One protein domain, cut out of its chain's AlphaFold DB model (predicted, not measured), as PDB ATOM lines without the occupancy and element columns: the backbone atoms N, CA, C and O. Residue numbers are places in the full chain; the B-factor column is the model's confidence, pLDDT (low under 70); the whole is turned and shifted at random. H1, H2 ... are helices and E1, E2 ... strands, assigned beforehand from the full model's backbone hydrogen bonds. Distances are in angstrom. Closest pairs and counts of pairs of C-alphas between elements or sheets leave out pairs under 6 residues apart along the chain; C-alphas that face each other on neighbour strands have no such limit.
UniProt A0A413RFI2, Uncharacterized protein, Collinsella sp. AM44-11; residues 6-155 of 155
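This is residues 6 to 155 of the 155 residues of an uncharacterized protein of Collinsella sp. AM44-11 (UniProt A0A413RFI2). A short parallel strand pair, E1 and E2, links two groups of helices: H1 and H2 toward one end, and a loosely packed cluster of H3, H4 and H5 toward the other. H6 packs on H4, and H7 lies to one side of the cluster. The printed part has 150 residues with named elements in the order H1, E1, H2, E2, H3, H4, H5, H6, H7; it is mostly helix and compact, with a radius of gyration of the C-alphas of 17.0 A and spans of 50 by 39 by 28 A.

Begin at H1, residues 6 to 16, which is close to but not clearly touching H2, residues 29 to 40; their closest C-alphas, Tyr 6 and Cys 38, are 7.9 A apart. Look next at E1, residues 22 to 25, and its parallel neighbour E2, residues 51 to 54: N 23 and O 51 are 2.9 A apart, within hydrogen-bond range. E1, H2 and E2 form a strand-helix-strand unit, two parallel neighbour strands with a helix between them along the chain, and its crossover is right-handed. H3, residues 55 to 62, is close to but not clearly touching H4, residues 73 to 79, with Tyr 59 and Ala 76 the closest C-alphas at 6.9 A. H5, residues 94 to 110, touches H4 with residues 97 to 104 alone, at a steep tilt of 46 degrees; the closest C-alphas are Ala 77 and Val 100, 7.0 A. H6, residues 119 to 125, touches H4, with C-alphas Trp 79 and Ala 119 closest at 4.3 A. H7, residues 141 to 153, is about perpendicular to H5 at 85 degrees and close but not clearly touching, with C-alphas Met 109 and Leu 147 closest at 6.6 A. In the seven helices every O i to N i+4 pair is within hydrogen-bond range.

Find C-alpha 6 at (10.777, 20.168, 32.781), where H1 begins its 15.2 A. H2 spans 16.4 A, H5 24.3 A from C-alpha 94 at (20.951, 27.104, 46.494), and H7 18.2 A to C-alpha 153 at (40.011, 10.793, 34.595).

The C-alphas farthest apart, His 42 and Glu 130, are 50.9 A apart. The printed part has no cut; the links H4 to H5 and H6 to H7 are long. The pLDDT is under 70 at residues 66 to 68, 86 to 92 and 129 to 155.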
ATOM      1  N   TYR A   6      10.378  20.966  33.947       95.88
ATOM      2  CA  TYR A   6      10.777  20.168  32.781       95.88
ATOM      3  C   TYR A   6      11.642  20.959  31.785       95.88
ATOM      4  O   TYR A   6      12.562  20.400  31.190       95.88
ATOM      5  N   MET A   7      11.384  22.264  31.617       96.62
ATOM      6  CA  MET A   7      12.194  23.119  30.748       96.62
ATOM      7  C   MET A   7      13.573  23.347  31.354       96.62
ATOM      8  O   MET A   7      14.573  23.275  30.642       96.62
ATOM      9  N   VAL A   8      13.631  23.612  32.660       95.94
ATOM     10  CA  VAL A   8      14.892  23.879  33.364       95.94
ATOM     11  C   VAL A   8      15.762  22.626  33.416       95.94
ATOM     12  O   VAL A   8      16.948  22.712  33.120       95.94
ATOM     13  N   ILE A   9      15.177  21.459  33.700       95.19
ATOM     14  CA  ILE A   9      15.886  20.175  33.689       95.19
ATOM     15  C   ILE A   9      16.424  19.862  32.302       95.19
ATOM     16  O   ILE A   9      17.603  19.553  32.185       95.19
ATOM     17  N   LYS A  10      15.616  20.025  31.248       94.25
ATOM     18  CA  LYS A  10      16.095  19.823  29.878       94.25
ATOM     19  C   LYS A  10      17.267  20.751  29.549       94.25
ATOM     20  O   LYS A  10      18.290  20.284  29.068       94.25
ATOM     21  N   ARG A  11      17.144  22.052  29.842       95.75
ATOM     22  CA  ARG A  11      18.225  23.022  29.596       95.75
ATOM     23  C   ARG A  11      19.486  22.692  30.391       95.75
ATOM     24  O   ARG A  11      20.580  22.865  29.867       95.75
ATOM     25  N   LEU A  12      19.340  22.223  31.629       94.38
ATOM     26  CA  LEU A  12      20.469  21.801  32.450       94.38
ATOM     27  C   LEU A  12      21.129  20.536  31.881       94.38
ATOM     28  O   LEU A  12      22.347  20.523  31.755       94.38
ATOM     29  N   SER A  13      20.356  19.525  31.467       93.31
ATOM     30  CA  SER A  13      20.881  18.340  30.771       93.31
ATOM     31  C   SER A  13      21.621  18.716  29.489       93.31
ATOM     32  O   SER A  13      22.735  18.253  29.263       93.31
ATOM     33  N   ASP A  14      21.031  19.590  28.669       93.44
ATOM     34  CA  ASP A  14      21.629  20.053  27.414       93.44
ATOM     35  C   ASP A  14      22.942  20.814  27.672       93.44
ATOM     36  O   ASP A  14      23.906  20.656  26.923       93.44
ATOM     37  N   TRP A  15      23.000  21.610  28.747       94.25
ATOM     38  CA  TRP A  15      24.204  22.335  29.165       94.25
ATOM     39  C   TRP A  15      25.302  21.411  29.706       94.25
ATOM     40  O   TRP A  15      26.468  21.605  29.370       94.25
ATOM     41  N   ILE A  16      24.942  20.395  30.503       92.44
ATOM     42  CA  ILE A  16      25.874  19.344  30.942       92.44
ATOM     43  C   ILE A  16      26.412  18.587  29.722       92.44
ATOM     44  O   ILE A  16      27.592  18.255  29.671       92.44
ATOM     45  N   GLY A  17      25.576  18.351  28.711       89.06
ATOM     46  CA  GLY A  17      25.967  17.709  27.463       89.06
ATOM     47  C   GLY A  17      26.119  16.191  27.592       89.06
ATOM     48  O   GLY A  17      25.475  15.543  28.408       89.06
ATOM     49  N   ARG A  18      26.961  15.598  26.735       82.69
ATOM     50  CA  ARG A  18      27.142  14.132  26.633       82.69
ATOM     51  C   ARG A  18      28.332  13.596  27.430       82.69
ATOM     52  O   ARG A  18      28.763  12.468  27.195       82.69
ATOM     53  N   TYR A  19      28.904  14.406  28.313       78.69
ATOM     54  CA  TYR A  19      30.029  13.974  29.132       78.69
ATOM     55  C   TYR A  19      29.558  12.979  30.193       78.69
ATOM     56  O   TYR A  19      28.433  13.062  30.687       78.69
ATOM     57  N   SER A  20      30.442  12.053  30.571       82.38
ATOM     58  CA  SER A  20      30.258  11.346  31.833       82.38
ATOM     59  C   SER A  20      30.399  12.381  32.947       82.38
ATOM     60  O   SER A  20      31.452  12.999  33.087       82.38
ATOM     61  N   ALA A  21      29.308  12.641  33.659       87.75
ATOM     62  CA  ALA A  21      29.252  13.640  34.713       87.75
ATOM     63  C   ALA A  21      28.742  12.997  35.998       87.75
ATOM     64  O   ALA A  21      27.821  12.177  35.972       87.75
ATOM     65  N   GLN A  22      29.323  13.413  37.117       90.19
ATOM     66  CA  GLN A  22      28.840  13.084  38.448       90.19
ATOM     67  C   GLN A  22      28.335  14.356  39.124       90.19
ATOM     68  O   GLN A  22      29.011  15.386  39.123       90.19
ATOM     69  N   VAL A  23      27.140  14.287  39.704       92.88
ATOM     70  CA  VAL A  23      26.555  15.403  40.453       92.88
ATOM     71  C   VAL A  23      26.995  15.297  41.905       92.88
ATOM     72  O   VAL A  23      26.683  14.326  42.590       92.88
ATOM     73  N   VAL A  24      27.716  16.302  42.391       93.81
ATOM     74  CA  VAL A  24      28.127  16.372  43.797       93.81
ATOM     75  C   VAL A  24      27.188  17.308  44.541       93.81
ATOM     76  O   VAL A  24      27.044  18.473  44.174       93.81
ATOM     77  N   CYS A  25      26.580  16.802  45.608       94.62
ATOM     78  CA  CYS A  25      25.707  17.566  46.489       94.62
ATOM     79  C   CYS A  25      26.243  17.538  47.914       94.62
ATOM     80  O   CYS A  25      27.010  16.645  48.287       94.62
ATOM     81  N   TRP A  26      25.794  18.494  48.734       95.06
ATOM     82  CA  TRP A  26      26.105  18.432  50.155       95.06
ATOM     83  C   TRP A  26      25.537  17.156  50.765       95.06
ATOM     84  O   TRP A  26      26.261  16.452  51.442       95.06
ATOM     85  N   SER A  27      24.279  16.811  50.486       93.31
ATOM     86  CA  SER A  27      23.675  15.565  50.969       93.31
ATOM     87  C   SER A  27      22.794  14.927  49.903       93.31
ATOM     88  O   SER A  27      22.377  15.584  48.950       93.31
ATOM     89  N   GLY A  28      22.383  13.675  50.105       91.38
ATOM     90  CA  GLY A  28      21.406  13.026  49.223       91.38
ATOM     91  C   GLY A  28      20.001  13.663  49.183       91.38
ATOM     92  O   GLY A  28      19.120  13.111  48.523       91.38
ATOM     93  N   ALA A  29      19.741  14.760  49.908       92.94
ATOM     94  CA  ALA A  29      18.450  15.453  49.888       92.94
ATOM     95  C   ALA A  29      18.115  16.025  48.504       92.94
ATOM     96  O   ALA A  29      17.001  15.808  48.032       92.94
ATOM     97  N   ASP A  30      19.085  16.646  47.828       93.81
ATOM     98  CA  ASP A  30      18.890  17.261  46.510       93.81
ATOM     99  C   ASP A  30      18.444  16.227  45.472       93.81
ATOM    100  O   ASP A  30      17.455  16.419  44.762       93.81
ATOM    101  N   ARG A  31      19.112  15.066  45.461       94.69
ATOM    102  CA  ARG A  31      18.749  13.940  44.593       94.69
ATOM    103  C   ARG A  31      17.330  13.457  44.868       94.69
ATOM    104  O   ARG A  31      16.552  13.273  43.936       94.69
ATOM    105  N   ARG A  32      16.981  13.231  46.139       95.94
ATOM    106  CA  ARG A  32      15.639  12.752  46.515       95.94
ATOM    107  C   ARG A  32      14.561  13.756  46.121       95.94
ATOM    108  O   ARG A  32      13.539  13.335  45.584       95.94
ATOM    109  N   GLN A  33      14.800  15.045  46.351       95.75
ATOM    110  CA  GLN A  33      13.878  16.111  45.970       95.75
ATOM    111  C   GLN A  33      13.675  16.130  44.452       95.75
ATOM    112  O   GLN A  33      12.536  16.081  43.994       95.75
ATOM    113  N   LEU A  34      14.763  16.122  43.675       95.56
ATOM    114  CA  LEU A  34      14.697  16.113  42.214       95.56
ATOM    115  C   LEU A  34      13.911  14.907  41.687       95.56
ATOM    116  O   LEU A  34      12.991  15.075  40.889       95.56
ATOM    117  N   LEU A  35      14.240  13.699  42.153       95.69
ATOM    118  CA  LEU A  35      13.571  12.474  41.712       95.69
ATOM    119  C   LEU A  35      12.082  12.475  42.070       95.69
ATOM    120  O   LEU A  35      11.259  12.117  41.233       95.69
ATOM    121  N   THR A  36      11.734  12.919  43.280       97.44
ATOM    122  CA  THR A  36      10.337  12.987  43.742       97.44
ATOM    123  C   THR A  36       9.524  13.949  42.879       97.44
ATOM    124  O   THR A  36       8.447  13.602  42.398       97.44
ATOM    125  N   GLU A  37      10.058  15.144  42.631       97.25
ATOM    126  CA  GLU A  37       9.394  16.175  41.830       97.25
ATOM    127  C   GLU A  37       9.245  15.758  40.364       97.25
ATOM    128  O   GLU A  37       8.185  15.953  39.765       97.25
ATOM    129  N   CYS A  38      10.283  15.156  39.778       97.06
ATOM    130  CA  CYS A  38      10.236  14.659  38.407       97.06
ATOM    131  C   CYS A  38       9.275  13.479  38.260       97.06
ATOM    132  O   CYS A  38       8.513  13.447  37.295       97.06
ATOM    133  N   GLN A  39       9.235  12.563  39.231       96.69
ATOM    134  CA  GLN A  39       8.267  11.470  39.244       96.69
ATOM    135  C   GLN A  39       6.831  12.004  39.314       96.69
ATOM    136  O   GLN A  39       5.995  11.604  38.506       96.69
ATOM    137  N   ALA A  40       6.553  12.939  40.229       97.44
ATOM    138  CA  ALA A  40       5.225  13.529  40.399       97.44
ATOM    139  C   ALA A  40       4.746  14.309  39.161       97.44
ATOM    140  O   ALA A  40       3.549  14.386  38.901       97.44
ATOM    141  N   LYS A  41       5.676  14.889  38.392       96.81
ATOM    142  CA  LYS A  41       5.391  15.692  37.192       96.81
ATOM    143  C   LYS A  41       5.582  14.928  35.880       96.81
ATOM    144  O   LYS A  41       5.498  15.545  34.821       96.81
ATOM    145  N   HIS A  42       5.848  13.621  35.940       96.62
ATOM    146  CA  HIS A  42       6.132  12.775  34.776       96.62
ATOM    147  C   HIS A  42       7.238  13.338  33.862       96.62
ATOM    148  O   HIS A  42       7.120  13.338  32.638       96.62
ATOM    149  N   ILE A  43       8.314  13.847  34.466       97.19
ATOM    150  CA  ILE A  43       9.474  14.398  33.758       97.19
ATOM    151  C   ILE A  43      10.497  13.285  33.541       97.19
ATOM    152  O   ILE A  43      10.933  12.647  34.499       97.19
ATOM    153  N   ASP A  44      10.906  13.090  32.288       93.56
ATOM    154  CA  ASP A  44      11.972  12.156  31.936       93.56
ATOM    155  C   ASP A  44      13.351  12.695  32.358       93.56
ATOM    156  O   ASP A  44      13.720  13.828  32.042       93.56
ATOM    157  N   LEU A  45      14.108  11.857  33.067       92.94
ATOM    158  CA  LEU A  45      15.470  12.121  33.530       92.94
ATOM    159  C   LEU A  45      16.509  11.224  32.842       92.94
ATOM    160  O   LEU A  45      17.659  11.205  33.266       92.94
ATOM    161  N   SER A  46      16.141  10.501  31.781       90.69
ATOM    162  CA  SER A  46      17.032   9.582  31.057       90.69
ATOM    163  C   SER A  46      18.329  10.235  30.558       90.69
ATOM    164  O   SER A  46      19.377   9.593  30.538       90.69
ATOM    165  N   ALA A  47      18.270  11.519  30.192       89.00
ATOM    166  CA  ALA A  47      19.417  12.312  29.755       89.00
ATOM    167  C   ALA A  47      20.145  13.046  30.901       89.00
ATOM    168  O   ALA A  47      21.131  13.734  30.647       89.00
ATOM    169  N   PHE A  48      19.653  12.962  32.141       92.56
ATOM    170  CA  PHE A  48      20.260  13.618  33.300       92.56
ATOM    171  C   PHE A  48      21.276  12.682  33.977       92.56
ATOM    172  O   PHE A  48      21.038  11.472  34.034       92.56
ATOM    173  N   PRO A  49      22.389  13.194  34.538       91.81
ATOM    174  CA  PRO A  49      23.355  12.354  35.237       91.81
ATOM    175  C   PRO A  49      22.746  11.489  36.348       91.81
ATOM    176  O   PRO A  49      22.043  11.968  37.245       91.81
ATOM    177  N   THR A  50      23.067  10.195  36.312       90.56
ATOM    178  CA  THR A  50      22.621   9.207  37.306       90.56
ATOM    179  C   THR A  50      23.642   8.958  38.410       90.56
ATOM    180  O   THR A  50      23.274   8.401  39.446       90.56
ATOM    181  N   ASP A  51      24.900   9.358  38.203       89.94
ATOM    182  CA  ASP A  51      25.982   9.253  39.185       89.94
ATOM    183  C   ASP A  51      25.951  10.473  40.118       89.94
ATOM    184  O   ASP A  51      25.971  11.619  39.659       89.94
ATOM    185  N   TRP A  52      25.838  10.226  41.425       91.69
ATOM    186  CA  TRP A  52      25.707  11.261  42.452       91.69
ATOM    187  C   TRP A  52      26.625  10.953  43.629       91.69
ATOM    188  O   TRP A  52      26.642   9.823  44.116       91.69
ATOM    189  N   ALA A  53      27.310  11.976  44.134       90.00
ATOM    190  CA  ALA A  53      28.148  11.885  45.323       90.00
ATOM    191  C   ALA A  53      27.560  12.700  46.485       90.00
ATOM    192  O   ALA A  53      27.100  13.831  46.303       90.00
ATOM    193  N   ASP A  54      27.599  12.111  47.682       90.25
ATOM    194  CA  ASP A  54      27.174  12.725  48.944       90.25
ATOM    195  C   ASP A  54      28.412  13.182  49.731       90.25
ATOM    196  O   ASP A  54      29.146  12.369  50.299       90.25
ATOM    197  N   LEU A  55      28.662  14.494  49.737       92.00
ATOM    198  CA  LEU A  55      29.843  15.065  50.381       92.00
ATOM    199  C   LEU A  55      29.708  15.121  51.917       92.00
ATOM    200  O   LEU A  55      30.707  15.045  52.633       92.00
ATOM    201  N   GLN A  56      28.486  15.191  52.451       92.62
ATOM    202  CA  GLN A  56      28.202  15.199  53.888       92.62
ATOM    203  C   GLN A  56      28.664  13.904  54.546       92.62
ATOM    204  O   GLN A  56      29.174  13.953  55.667       92.62
ATOM    205  N   ALA A  57      28.522  12.756  53.879       86.94
ATOM    206  CA  ALA A  57      29.021  11.481  54.394       86.94
ATOM    207  C   ALA A  57      30.542  11.515  54.635       86.94
ATOM    208  O   ALA A  57      31.009  11.111  55.705       86.94
ATOM    209  N   PHE A  58      31.304  12.080  53.691       85.19
ATOM    210  CA  PHE A  58      32.751  12.266  53.831       85.19
ATOM    211  C   PHE A  58      33.087  13.163  55.022       85.19
ATOM    212  O   PHE A  58      33.844  12.773  55.913       85.19
ATOM    213  N   TYR A  59      32.482  14.352  55.062       87.06
ATOM    214  CA  TYR A  59      32.780  15.349  56.084       87.06
ATOM    215  C   TYR A  59      32.367  14.893  57.488       87.06
ATOM    216  O   TYR A  59      33.114  15.079  58.444       87.06
ATOM    217  N   THR A  60      31.240  14.188  57.603       86.56
ATOM    218  CA  THR A  60      30.799  13.547  58.853       86.56
ATOM    219  C   THR A  60      31.839  12.544  59.371       86.56
ATOM    220  O   THR A  60      32.062  12.456  60.579       86.56
ATOM    221  N   SER A  61      32.495  11.806  58.467       82.00
ATOM    222  CA  SER A  61      33.519  10.811  58.807       82.00
ATOM    223  C   SER A  61      34.831  11.449  59.263       82.00
ATOM    224  O   SER A  61      35.353  11.072  60.310       82.00
ATOM    225  N   ILE A  62      35.354  12.445  58.535       79.44
ATOM    226  CA  ILE A  62      36.624  13.104  58.908       79.44
ATOM    227  C   ILE A  62      36.497  13.981  60.157       79.44
ATOM    228  O   ILE A  62      37.480  14.206  60.862       79.44
ATOM    229  N   MET A  63      35.293  14.483  60.434       82.00
ATOM    230  CA  MET A  63      34.995  15.219  61.660       82.00
ATOM    231  C   MET A  63      34.764  14.284  62.854       82.00
ATOM    232  O   MET A  63      34.670  14.775  63.971       82.00
ATOM    233  N   ASP A  64      34.671  12.967  62.635       79.94
ATOM    234  CA  ASP A  64      34.351  11.954  63.652       79.94
ATOM    235  C   ASP A  64      33.057  12.267  64.437       79.94
ATOM    236  O   ASP A  64      32.924  11.985  65.625       79.94
ATOM    237  N   VAL A  65      32.071  12.861  63.753       74.38
ATOM    238  CA  VAL A  65      30.758  13.224  64.328       74.38
ATOM    239  C   VAL A  65      29.664  12.210  64.006       74.38
ATOM    240  O   VAL A  65      28.524  12.382  64.425       74.38
ATOM    241  N   GLY A  66      29.988  11.122  63.304       66.88
ATOM    242  CA  GLY A  66      29.001  10.132  62.854       66.88
ATOM    243  C   GLY A  66      28.194   9.467  63.977       66.88
ATOM    244  O   GLY A  66      27.057   9.068  63.749       66.88
ATOM    245  N   SER A  67      28.732   9.393  65.199       68.25
ATOM    246  CA  SER A  67      28.005   8.926  66.391       68.25
ATOM    247  C   SER A  67      26.981   9.934  66.931       68.25
ATOM    248  O   SER A  67      26.098   9.552  67.694       68.25
ATOM    249  N   HIS A  68      27.076  11.200  66.521       68.50
ATOM    250  CA  HIS A  68      26.255  12.320  66.986       68.50
ATOM    251  C   HIS A  68      25.256  12.805  65.919       68.50
ATOM    252  O   HIS A  68      24.359  13.586  66.226       68.50
ATOM    253  N   GLY A  69      25.387  12.350  64.667       80.88
ATOM    254  CA  GLY A  69      24.475  12.684  63.574       80.88
ATOM    255  C   GLY A  69      25.187  13.033  62.268       80.88
ATOM    256  O   GLY A  69      26.335  12.660  62.040       80.88
ATOM    257  N   ARG A  70      24.472  13.737  61.384       86.06
ATOM    258  CA  ARG A  70      24.985  14.211  60.090       86.06
ATOM    259  C   ARG A  70      25.317  15.692  60.172       86.06
ATOM    260  O   ARG A  70      24.446  16.486  60.524       86.06
ATOM    261  N   VAL A  71      26.542  16.060  59.815       90.56
ATOM    262  CA  VAL A  71      26.986  17.456  59.899       90.56
ATOM    263  C   VAL A  71      26.247  18.339  58.890       90.56
ATOM    264  O   VAL A  71      26.018  17.941  57.749       90.56
ATOM    265  N   SER A  72      25.834  19.536  59.302       92.56
ATOM    266  CA  SER A  72      25.236  20.518  58.389       92.56
ATOM    267  C   SER A  72      26.299  21.158  57.486       92.56
ATOM    268  O   SER A  72      27.481  21.160  57.827       92.56
ATOM    269  N   LEU A  73      25.893  21.724  56.341       93.81
ATOM    270  CA  LEU A  73      26.828  22.414  55.440       93.81
ATOM    271  C   LEU A  73      27.504  23.581  56.159       93.81
ATOM    272  O   LEU A  73      28.710  23.754  56.039       93.81
ATOM    273  N   SER A  74      26.734  24.338  56.940       91.88
ATOM    274  CA  SER A  74      27.243  25.459  57.727       91.88
ATOM    275  C   SER A  74      28.242  25.014  58.790       91.88
ATOM    276  O   SER A  74      29.309  25.604  58.882       91.88
ATOM    277  N   ASP A  75      27.954  23.949  59.544       92.00
ATOM    278  CA  ASP A  75      28.890  23.458  60.562       92.00
ATOM    279  C   ASP A  75      30.189  22.945  59.931       92.00
ATOM    280  O   ASP A  75      31.268  23.222  60.451       92.00
ATOM    281  N   ALA A  76      30.105  22.243  58.797       92.75
ATOM    282  CA  ALA A  76      31.290  21.811  58.064       92.75
ATOM    283  C   ALA A  76      32.071  23.005  57.500       92.75
ATOM    284  O   ALA A  76      33.285  23.078  57.662       92.75
ATOM    285  N   ALA A  77      31.395  23.978  56.893       93.00
ATOM    286  CA  ALA A  77      32.035  25.179  56.373       93.00
ATOM    287  C   ALA A  77      32.770  25.948  57.483       93.00
ATOM    288  O   ALA A  77      33.959  26.231  57.343       93.00
ATOM    289  N   THR A  78      32.118  26.173  58.628       92.25
ATOM    290  CA  THR A  78      32.738  26.780  59.813       92.25
ATOM    291  C   THR A  78      33.932  25.966  60.298       92.25
ATOM    292  O   THR A  78      34.986  26.535  60.577       92.25
ATOM    293  N   TRP A  79      33.805  24.636  60.361       91.25
ATOM    294  CA  TRP A  79      34.882  23.749  60.804       91.25
ATOM    295  C   TRP A  79      36.117  23.827  59.904       91.25
ATOM    296  O   TRP A  79      37.238  23.821  60.409       91.25
ATOM    297  N   PHE A  80      35.924  23.932  58.589       90.56
ATOM    298  CA  PHE A  80      36.996  23.943  57.588       90.56
ATOM    299  C   PHE A  80      37.374  25.345  57.085       90.56
ATOM    300  O   PHE A  80      38.080  25.487  56.083       90.56
ATOM    301  N   GLY A  81      36.915  26.391  57.782       91.00
ATOM    302  CA  GLY A  81      37.293  27.780  57.511       91.00
ATOM    303  C   GLY A  81      36.792  28.297  56.165       91.00
ATOM    304  O   GLY A  81      37.445  29.127  55.536       91.00
ATOM    305  N   ILE A  82      35.660  27.779  55.691       90.88
ATOM    306  CA  ILE A  82      35.018  28.223  54.463       90.88
ATOM    307  C   ILE A  82      33.918  29.212  54.815       90.88
ATOM    308  O   ILE A  82      32.899  28.862  55.404       90.88
ATOM    309  N   GLU A  83      34.112  30.450  54.386       85.75
ATOM    310  CA  GLU A  83      33.109  31.493  54.534       85.75
ATOM    311  C   GLU A  83      32.036  31.386  53.444       85.75
ATOM    312  O   GLU A  83      32.321  31.124  52.256       85.75
ATOM    313  N   PHE A  84      30.795  31.620  53.869       81.75
ATOM    314  CA  PHE A  84      29.702  31.952  52.970       81.75
ATOM    315  C   PHE A  84      29.934  33.367  52.446       81.75
ATOM    316  O   PHE A  84      30.302  34.270  53.190       81.75
ATOM    317  N   ASP A  85      29.726  33.559  51.148       72.56
ATOM    318  CA  ASP A  85      29.750  34.898  50.574       72.56
ATOM    319  C   ASP A  85      28.437  35.608  50.930       72.56
ATOM    320  O   ASP A  85      27.434  35.503  50.224       72.56
ATOM    321  N   GLU A  86      28.427  36.276  52.082       64.00
ATOM    322  CA  GLU A  86      27.269  37.025  52.579       64.00
ATOM    323  C   GLU A  86      27.059  38.348  51.826       64.00
ATOM    324  O   GLU A  86      25.990  38.955  51.931       64.00
ATOM    325  N   SER A  87      28.035  38.782  51.013       60.91
ATOM    326  CA  SER A  87      27.997  40.068  50.302       60.91
ATOM    327  C   SER A  87      26.848  40.174  49.294       60.91
ATOM    328  O   SER A  87      26.441  41.274  48.921       60.91
ATOM    329  N   THR A  88      26.262  39.042  48.893       57.34
ATOM    330  CA  THR A  88      25.108  39.005  47.991       57.34
ATOM    331  C   THR A  88      23.760  39.103  48.708       57.34
ATOM    332  O   THR A  88      22.731  39.052  48.037       57.34
ATOM    333  N   GLY A  89      23.716  39.200  50.045       53.28
ATOM    334  CA  GLY A  89      22.474  39.343  50.822       53.28
ATOM    335  C   GLY A  89      21.538  38.124  50.790       53.28
ATOM    336  O   GLY A  89      20.380  38.230  51.183       53.28
ATOM    337  N   HIS A  90      22.024  36.973  50.313       57.28
ATOM    338  CA  HIS A  90      21.267  35.722  50.184       57.28
ATOM    339  C   HIS A  90      21.993  34.578  50.903       57.28
ATOM    340  O   HIS A  90      22.356  33.570  50.281       57.28
ATOM    341  N   ALA A  91      22.218  34.739  52.210       55.06
ATOM    342  CA  ALA A  91      22.578  33.609  53.059       55.06
ATOM    343  C   ALA A  91      21.554  32.479  52.821       55.06
ATOM    344  O   ALA A  91      20.348  32.727  52.843       55.06
ATOM    345  N   HIS A  92      22.040  31.267  52.533       67.19
ATOM    346  CA  HIS A  92      21.241  30.063  52.237       67.19
ATOM    347  C   HIS A  92      20.510  30.008  50.878       67.19
ATOM    348  O   HIS A  92      19.505  29.310  50.740       67.19
ATOM    349  N   SER A  93      20.982  30.707  49.836       85.31
ATOM    350  CA  SER A  93      20.531  30.381  48.469       85.31
ATOM    351  C   SER A  93      21.146  29.068  47.972       85.31
ATOM    352  O   SER A  93      22.302  28.773  48.269       85.31
ATOM    353  N   ALA A  94      20.431  28.332  47.112       88.81
ATOM    354  CA  ALA A  94      20.951  27.104  46.494       88.81
ATOM    355  C   ALA A  94      22.298  27.320  45.772       88.81
ATOM    356  O   ALA A  94      23.156  26.439  45.755       88.81
ATOM    357  N   LEU A  95      22.517  28.513  45.204       89.88
ATOM    358  CA  LEU A  95      23.791  28.874  44.586       89.88
ATOM    359  C   LEU A  95      24.902  29.086  45.625       89.88
ATOM    360  O   LEU A  95      26.033  28.662  45.391       89.88
ATOM    361  N   ALA A  96      24.606  29.740  46.751       89.12
ATOM    362  CA  ALA A  96      25.571  29.907  47.837       89.12
ATOM    363  C   ALA A  96      25.981  28.542  48.413       89.12
ATOM    364  O   ALA A  96      27.175  28.268  48.544       89.12
ATOM    365  N   ASP A  97      25.011  27.655  48.635       91.62
ATOM    366  CA  ASP A  97      25.260  26.299  49.128       91.62
ATOM    367  C   ASP A  97      26.093  25.479  48.134       91.62
ATOM    368  O   ASP A  97      27.057  24.816  48.527       91.62
ATOM    369  N   ALA A  98      25.808  25.583  46.830       93.19
ATOM    370  CA  ALA A  98      26.611  24.945  45.787       93.19
ATOM    371  C   ALA A  98      28.059  25.468  45.766       93.19
ATOM    372  O   ALA A  98      28.996  24.686  45.602       93.19
ATOM    373  N   ARG A  99      28.276  26.774  45.984       92.88
ATOM    374  CA  ARG A  99      29.627  27.363  46.059       92.88
ATOM    375  C   ARG A  99      30.408  26.856  47.267       92.88
ATOM    376  O   ARG A  99      31.584  26.528  47.123       92.88
ATOM    377  N   VAL A 100      29.783  26.785  48.440       93.62
ATOM    378  CA  VAL A 100      30.426  26.251  49.651       93.62
ATOM    379  C   VAL A 100      30.715  24.758  49.491       93.62
ATOM    380  O   VAL A 100      31.837  24.325  49.754       93.62
ATOM    381  N   THR A 101      29.764  23.994  48.951       94.75
ATOM    382  CA  THR A 101      29.946  22.571  48.617       94.75
ATOM    383  C   THR A 101      31.124  22.373  47.660       94.75
ATOM    384  O   THR A 101      31.953  21.496  47.886       94.75
ATOM    385  N   ALA A 102      31.271  23.223  46.637       94.50
ATOM    386  CA  ALA A 102      32.396  23.159  45.704       94.50
ATOM    387  C   ALA A 102      33.752  23.474  46.367       94.50
ATOM    388  O   ALA A 102      34.752  22.829  46.052       94.50
ATOM    389  N   LYS A 103      33.806  24.430  47.306       93.81
ATOM    390  CA  LYS A 103      35.028  24.726  48.078       93.81
ATOM    391  C   LYS A 103      35.435  23.538  48.964       93.81
ATOM    392  O   LYS A 103      36.615  23.199  49.007       93.81
ATOM    393  N   LEU A 104      34.467  22.889  49.615       92.88
ATOM    394  CA  LEU A 104      34.686  21.670  50.402       92.88
ATOM    395  C   LEU A 104      35.166  20.516  49.505       92.88
ATOM    396  O   LEU A 104      36.180  19.886  49.786       92.88
ATOM    397  N   LEU A 105      34.511  20.291  48.361       92.44
ATOM    398  CA  LEU A 105      34.941  19.279  47.392       92.44
ATOM    399  C   LEU A 105      36.393  19.507  46.947       92.44
ATOM    400  O   LEU A 105      37.181  18.566  46.902       92.44
ATOM    401  N   LYS A 106      36.769  20.759  46.669       90.81
ATOM    402  CA  LYS A 106      38.144  21.107  46.307       90.81
ATOM    403  C   LYS A 106      39.138  20.741  47.417       90.81
ATOM    404  O   LYS A 106      40.132  20.083  47.124       90.81
ATOM    405  N   GLN A 107      38.861  21.102  48.675       87.94
ATOM    406  CA  GLN A 107      39.722  20.726  49.806       87.94
ATOM    407  C   GLN A 107      39.862  19.205  49.944       87.94
ATOM    408  O   GLN A 107      40.971  18.712  50.141       87.94
ATOM    409  N   MET A 108      38.765  18.456  49.786       85.44
ATOM    410  CA  MET A 108      38.796  16.989  49.767       85.44
ATOM    411  C   MET A 108      39.733  16.462  48.672       85.44
ATOM    412  O   MET A 108      40.545  15.573  48.926       85.44
ATOM    413  N   MET A 109      39.630  17.001  47.454       82.75
ATOM    414  CA  MET A 109      40.452  16.575  46.317       82.75
ATOM    415  C   MET A 109      41.941  16.883  46.514       82.75
ATOM    416  O   MET A 109      42.792  16.072  46.143       82.75
ATOM    417  N   GLU A 110      42.252  18.039  47.100       83.75
ATOM    418  CA  GLU A 110      43.623  18.485  47.368       83.75
ATOM    419  C   GLU A 110      44.227  17.815  48.611       83.75
ATOM    420  O   GLU A 110      45.446  17.705  48.724       83.75
ATOM    421  N   GLY A 111      43.389  17.335  49.535       78.06
ATOM    422  CA  GLY A 111      43.819  16.801  50.823       78.06
ATOM    423  C   GLY A 111      44.312  17.868  51.814       78.06
ATOM    424  O   GLY A 111      44.904  17.511  52.831       78.06
ATOM    425  N   ASP A 112      44.091  19.159  51.533       78.62
ATOM    426  CA  ASP A 112      44.461  20.291  52.401       78.62
ATOM    427  C   ASP A 112      43.304  20.623  53.358       78.62
ATOM    428  O   ASP A 112      42.493  21.525  53.129       78.62
ATOM    429  N   TYR A 113      43.201  19.838  54.431       78.06
ATOM    430  CA  TYR A 113      42.182  20.005  55.466       78.06
ATOM    431  C   TYR A 113      42.660  20.995  56.528       78.06
ATOM    432  O   TYR A 113      43.383  20.630  57.458       78.06
ATOM    433  N   ARG A 114      42.237  22.255  56.422       80.06
ATOM    434  CA  ARG A 114      42.547  23.276  57.432       80.06
ATOM    435  C   ARG A 114      41.396  23.422  58.407       80.06
ATOM    436  O   ARG A 114      40.321  23.884  58.041       80.06
ATOM    437  N   VAL A 115      41.633  23.036  59.656       84.94
ATOM    438  CA  VAL A 115      40.668  23.239  60.737       84.94
ATOM    439  C   VAL A 115      40.689  24.708  61.151       84.94
ATOM    440  O   VAL A 115      41.739  25.260  61.482       84.94
ATOM    441  N   SER A 116      39.521  25.336  61.126       89.00
ATOM    442  CA  SER A 116      39.304  26.710  61.567       89.00
ATOM    443  C   SER A 116      39.408  26.836  63.090       89.00
ATOM    444  O   SER A 116      38.982  25.923  63.803       89.00
ATOM    445  N   PRO A 117      39.847  27.990  63.626       86.50
ATOM    446  CA  PRO A 117      39.696  28.309  65.047       86.50
ATOM    447  C   PRO A 117      38.247  28.179  65.553       86.50
ATOM    448  O   PRO A 117      38.025  27.758  66.688       86.50
ATOM    449  N   HIS A 118      37.254  28.448  64.696       87.75
ATOM    450  CA  HIS A 118      35.827  28.332  65.028       87.75
ATOM    451  C   HIS A 118      35.324  26.882  65.113       87.75
ATOM    452  O   HIS A 118      34.201  26.636  65.555       87.75
ATOM    453  N   ALA A 119      36.145  25.886  64.761       87.06
ATOM    454  CA  ALA A 119      35.786  24.480  64.941       87.06
ATOM    455  C   ALA A 119      35.533  24.125  66.419       87.06
ATOM    456  O   ALA A 119      34.752  23.218  66.704       87.06
ATOM    457  N   GLN A 120      36.143  24.853  67.366       83.88
ATOM    458  CA  GLN A 120      35.927  24.670  68.806       83.88
ATOM    459  C   GLN A 120      34.453  24.881  69.199       83.88
ATOM    460  O   GLN A 120      33.915  24.131  70.010       83.88
ATOM    461  N   GLU A 121      33.781  25.864  68.595       87.38
ATOM    462  CA  GLU A 121      32.367  26.162  68.856       87.38
ATOM    463  C   GLU A 121      31.468  25.020  68.369       87.38
ATOM    464  O   GLU A 121      30.543  24.593  69.065       87.38
ATOM    465  N   ILE A 122      31.783  24.466  67.193       88.12
ATOM    466  CA  ILE A 122      31.077  23.306  66.649       88.12
ATOM    467  C   ILE A 122      31.313  22.080  67.536       88.12
ATOM    468  O   ILE A 122      30.358  21.395  67.881       88.12
ATOM    469  N   ARG A 123      32.542  21.836  68.004       84.12
ATOM    470  CA  ARG A 123      32.828  20.741  68.951       84.12
ATOM    471  C   ARG A 123      31.970  20.827  70.206       84.12
ATOM    472  O   ARG A 123      31.351  19.836  70.579       84.12
ATOM    473  N   GLN A 124      31.892  22.007  70.819       84.69
ATOM    474  CA  GLN A 124      31.073  22.225  72.011       84.69
ATOM    475  C   GLN A 124      29.587  21.976  71.728       84.69
ATOM    476  O   GLN A 124      28.940  21.249  72.479       84.69
ATOM    477  N   ARG A 125      29.061  22.511  70.616       85.75
ATOM    478  CA  ARG A 125      27.670  22.278  70.186       85.75
ATOM    479  C   ARG A 125      27.352  20.799  69.983       85.75
ATOM    480  O   ARG A 125      26.245  20.372  70.291       85.75
ATOM    481  N   TRP A 126      28.308  20.040  69.459       84.12
ATOM    482  CA  TRP A 126      28.167  18.615  69.184       84.12
ATOM    483  C   TRP A 126      28.534  17.725  70.387       84.12
ATOM    484  O   TRP A 126      28.464  16.505  70.272       84.12
ATOM    485  N   GLY A 127      28.899  18.298  71.542       81.06
ATOM    486  CA  GLY A 127      29.261  17.539  72.746       81.06
ATOM    487  C   GLY A 127      30.596  16.791  72.638       81.06
ATOM    488  O   GLY A 127      30.831  15.828  73.364       81.06
ATOM    489  N   MET A 128      31.472  17.219  71.730       77.88
ATOM    490  CA  MET A 128      32.773  16.601  71.489       77.88
ATOM    491  C   MET A 128      33.829  17.147  72.460       77.88
ATOM    492  O   MET A 128      33.899  18.351  72.706       77.88
ATOM    493  N   GLY A 129      34.694  16.271  72.982       67.25
ATOM    494  CA  GLY A 129      35.835  16.675  73.814       67.25
ATOM    495  C   GLY A 129      36.923  17.438  73.038       67.25
ATOM    496  O   GLY A 129      36.906  17.508  71.810       67.25
ATOM    497  N   GLU A 130      37.929  17.967  73.746       60.62
ATOM    498  CA  GLU A 130      39.000  18.805  73.162       60.62
ATOM    499  C   GLU A 130      39.831  18.122  72.055       60.62
ATOM    500  O   GLU A 130      40.461  18.805  71.247       60.62
ATOM    501  N   ARG A 131      39.822  16.784  71.968       55.84
ATOM    502  CA  ARG A 131      40.636  15.992  71.028       55.84
ATOM    503  C   ARG A 131      39.813  15.204  70.007       55.84
ATOM    504  O   ARG A 131      39.927  13.986  69.921       55.84
ATOM    505  N   ALA A 132      39.054  15.897  69.167       52.25
ATOM    506  CA  ALA A 132      38.752  15.344  67.850       52.25
ATOM    507  C   ALA A 132      39.975  15.592  66.955       52.25
ATOM    508  O   ALA A 132      40.156  16.685  66.414       52.25
ATOM    509  N   GLU A 133      40.886  14.625  66.856       54.47
ATOM    510  CA  GLU A 133      41.836  14.639  65.743       54.47
ATOM    511  C   GLU A 133      41.010  14.496  64.462       54.47
ATOM    512  O   GLU A 133      40.196  13.580  64.362       54.47
ATOM    513  N   THR A 134      41.187  15.402  63.496       55.22
ATOM    514  CA  THR A 134      40.611  15.266  62.150       55.22
ATOM    515  C   THR A 134      41.335  14.115  61.468       55.22
ATOM    516  O   THR A 134      42.276  14.297  60.699       55.22
ATOM    517  N   ARG A 135      40.994  12.893  61.867       53.97
ATOM    518  CA  ARG A 135      41.582  11.687  61.316       53.97
ATOM    519  C   ARG A 135      40.868  11.447  60.001       53.97
ATOM    520  O   ARG A 135      39.649  11.294  59.975       53.97
ATOM    521  N   LEU A 136      41.637  11.346  58.921       52.31
ATOM    522  CA  LEU A 136      41.247  10.524  57.782       52.31
ATOM    523  C   LEU A 136      41.044   9.119  58.343       52.31
ATOM    524  O   LEU A 136      41.984   8.334  58.472       52.31
ATOM    525  N   SER A 137      39.837   8.841  58.827       47.03
ATOM    526  CA  SER A 137      39.530   7.515  59.311       47.03
ATOM    527  C   SER A 137      39.634   6.605  58.089       47.03
ATOM    528  O   SER A 137      39.172   6.948  56.998       47.03
ATOM    529  N   SER A 138      40.231   5.433  58.249       49.78
ATOM    530  CA  SER A 138      40.245   4.372  57.238       49.78
ATOM    531  C   SER A 138      38.835   3.861  56.868       49.78
ATOM    532  O   SER A 138      38.704   2.789  56.287       49.78
ATOM    533  N   LYS A 139      37.764   4.599  57.211       48.22
ATOM    534  CA  LYS A 139      36.362   4.177  57.158       48.22
ATOM    535  C   LYS A 139      35.579   4.707  55.948       48.22
ATOM    536  O   LYS A 139      34.373   4.499  55.915       48.22
ATOM    537  N   CYS A 140      36.204   5.352  54.956       51.22
ATOM    538  CA  CYS A 140      35.497   5.820  53.746       51.22
ATOM    539  C   CYS A 140      36.113   5.290  52.433       51.22
ATOM    540  O   CYS A 140      36.680   6.072  51.661       51.22
ATOM    541  N   PRO A 141      36.006   3.975  52.152       55.19
ATOM    542  CA  PRO A 141      36.470   3.390  50.890       55.19
ATOM    543  C   PRO A 141      35.779   4.008  49.660       55.19
ATOM    544  O   PRO A 141      36.453   4.327  48.690       55.19
ATOM    545  N   GLU A 142      34.483   4.325  49.747       55.47
ATOM    546  CA  GLU A 142      33.674   4.907  48.655       55.47
ATOM    547  C   GLU A 142      34.218   6.256  48.135       55.47
ATOM    548  O   GLU A 142      34.092   6.588  46.957       55.47
ATOM    549  N   LEU A 143      34.869   7.033  49.005       57.34
ATOM    550  CA  LEU A 143      35.473   8.324  48.656       57.34
ATOM    551  C   LEU A 143      36.941   8.198  48.256       57.34
ATOM    552  O   LEU A 143      37.436   9.025  47.494       57.34
ATOM    553  N   SER A 144      37.618   7.136  48.700       57.06
ATOM    554  CA  SER A 144      38.898   6.735  48.112       57.06
ATOM    555  C   SER A 144      38.694   6.330  46.654       57.06
ATOM    556  O   SER A 144      39.455   6.775  45.802       57.06
ATOM    557  N   ASP A 145      37.622   5.596  46.353       62.62
ATOM    558  CA  ASP A 145      37.240   5.227  44.987       62.62
ATOM    559  C   ASP A 145      36.867   6.455  44.149       62.62
ATOM    560  O   ASP A 145      37.306   6.565  43.005       62.62
ATOM    561  N   LEU A 146      36.147   7.429  44.722       62.47
ATOM    562  CA  LEU A 146      35.879   8.701  44.046       62.47
ATOM    563  C   LEU A 146      37.168   9.489  43.757       62.47
ATOM    564  O   LEU A 146      37.379   9.948  42.637       62.47
ATOM    565  N   LEU A 147      38.059   9.620  44.744       62.78
ATOM    566  CA  LEU A 147      39.357  10.278  44.571       62.78
ATOM    567  C   LEU A 147      40.235   9.550  43.544       62.78
ATOM    568  O   LEU A 147      40.941  10.204  42.779       62.78
ATOM    569  N   LEU A 148      40.201   8.216  43.513       64.44
ATOM    570  CA  LEU A 148      40.915   7.395  42.536       64.44
ATOM    571  C   LEU A 148      40.335   7.574  41.129       64.44
ATOM    572  O   LEU A 148      41.104   7.787  40.193       64.44
ATOM    573  N   LYS A 149      39.005   7.558  40.984       62.34
ATOM    574  CA  LYS A 149      38.303   7.779  39.712       62.34
ATOM    575  C   LYS A 149      38.609   9.166  39.143       62.34
ATOM    576  O   LYS A 149      39.066   9.270  38.010       62.34
ATOM    577  N   LEU A 150      38.501  10.216  39.958       59.78
ATOM    578  CA  LEU A 150      38.803  11.591  39.537       59.78
ATOM    579  C   LEU A 150      40.288  11.795  39.188       59.78
ATOM    580  O   LEU A 150      40.607  12.512  38.241       59.78
ATOM    581  N   LYS A 151      41.216  11.146  39.906       59.12
ATOM    582  CA  LYS A 151      42.653  11.169  39.562       59.12
ATOM    583  C   LYS A 151      42.976  10.388  38.285       59.12
ATOM    584  O   LYS A 151      43.957  10.719  37.624       59.12
ATOM    585  N   ALA A 152      42.193   9.360  37.959       55.75
ATOM    586  CA  ALA A 152      42.346   8.570  36.740       55.75
ATOM    587  C   ALA A 152      41.761   9.275  35.504       55.75
ATOM    588  O   ALA A 152      42.320   9.145  34.420       55.75
ATOM    589  N   GLU A 153      40.681  10.041  35.669       53.34
ATOM    590  CA  GLU A 153      40.011  10.793  34.595       53.34
ATOM    591  C   GLU A 153      40.678  12.155  34.295       53.34
ATOM    592  O   GLU A 153      40.446  12.736  33.240       53.34
ATOM    593  N   GLY A 154      41.527  12.662  35.199       45.59
ATOM    594  CA  GLY A 154      42.238  13.943  35.074       45.59
ATOM    595  C   GLY A 154      43.639  13.892  34.439       45.59
ATOM    596  O   GLY A 154      44.429  14.801  34.698       45.59
ATOM    597  N   ARG A 155      43.980  12.845  33.671       39.25
ATOM    598  CA  ARG A 155      45.257  12.717  32.936       39.25
ATOM    599  C   ARG A 155      45.076  12.696  31.427       39.25
ATOM    600  O   ARG A 155      44.194  11.947  30.958       39.25
TER     601      ARG A 155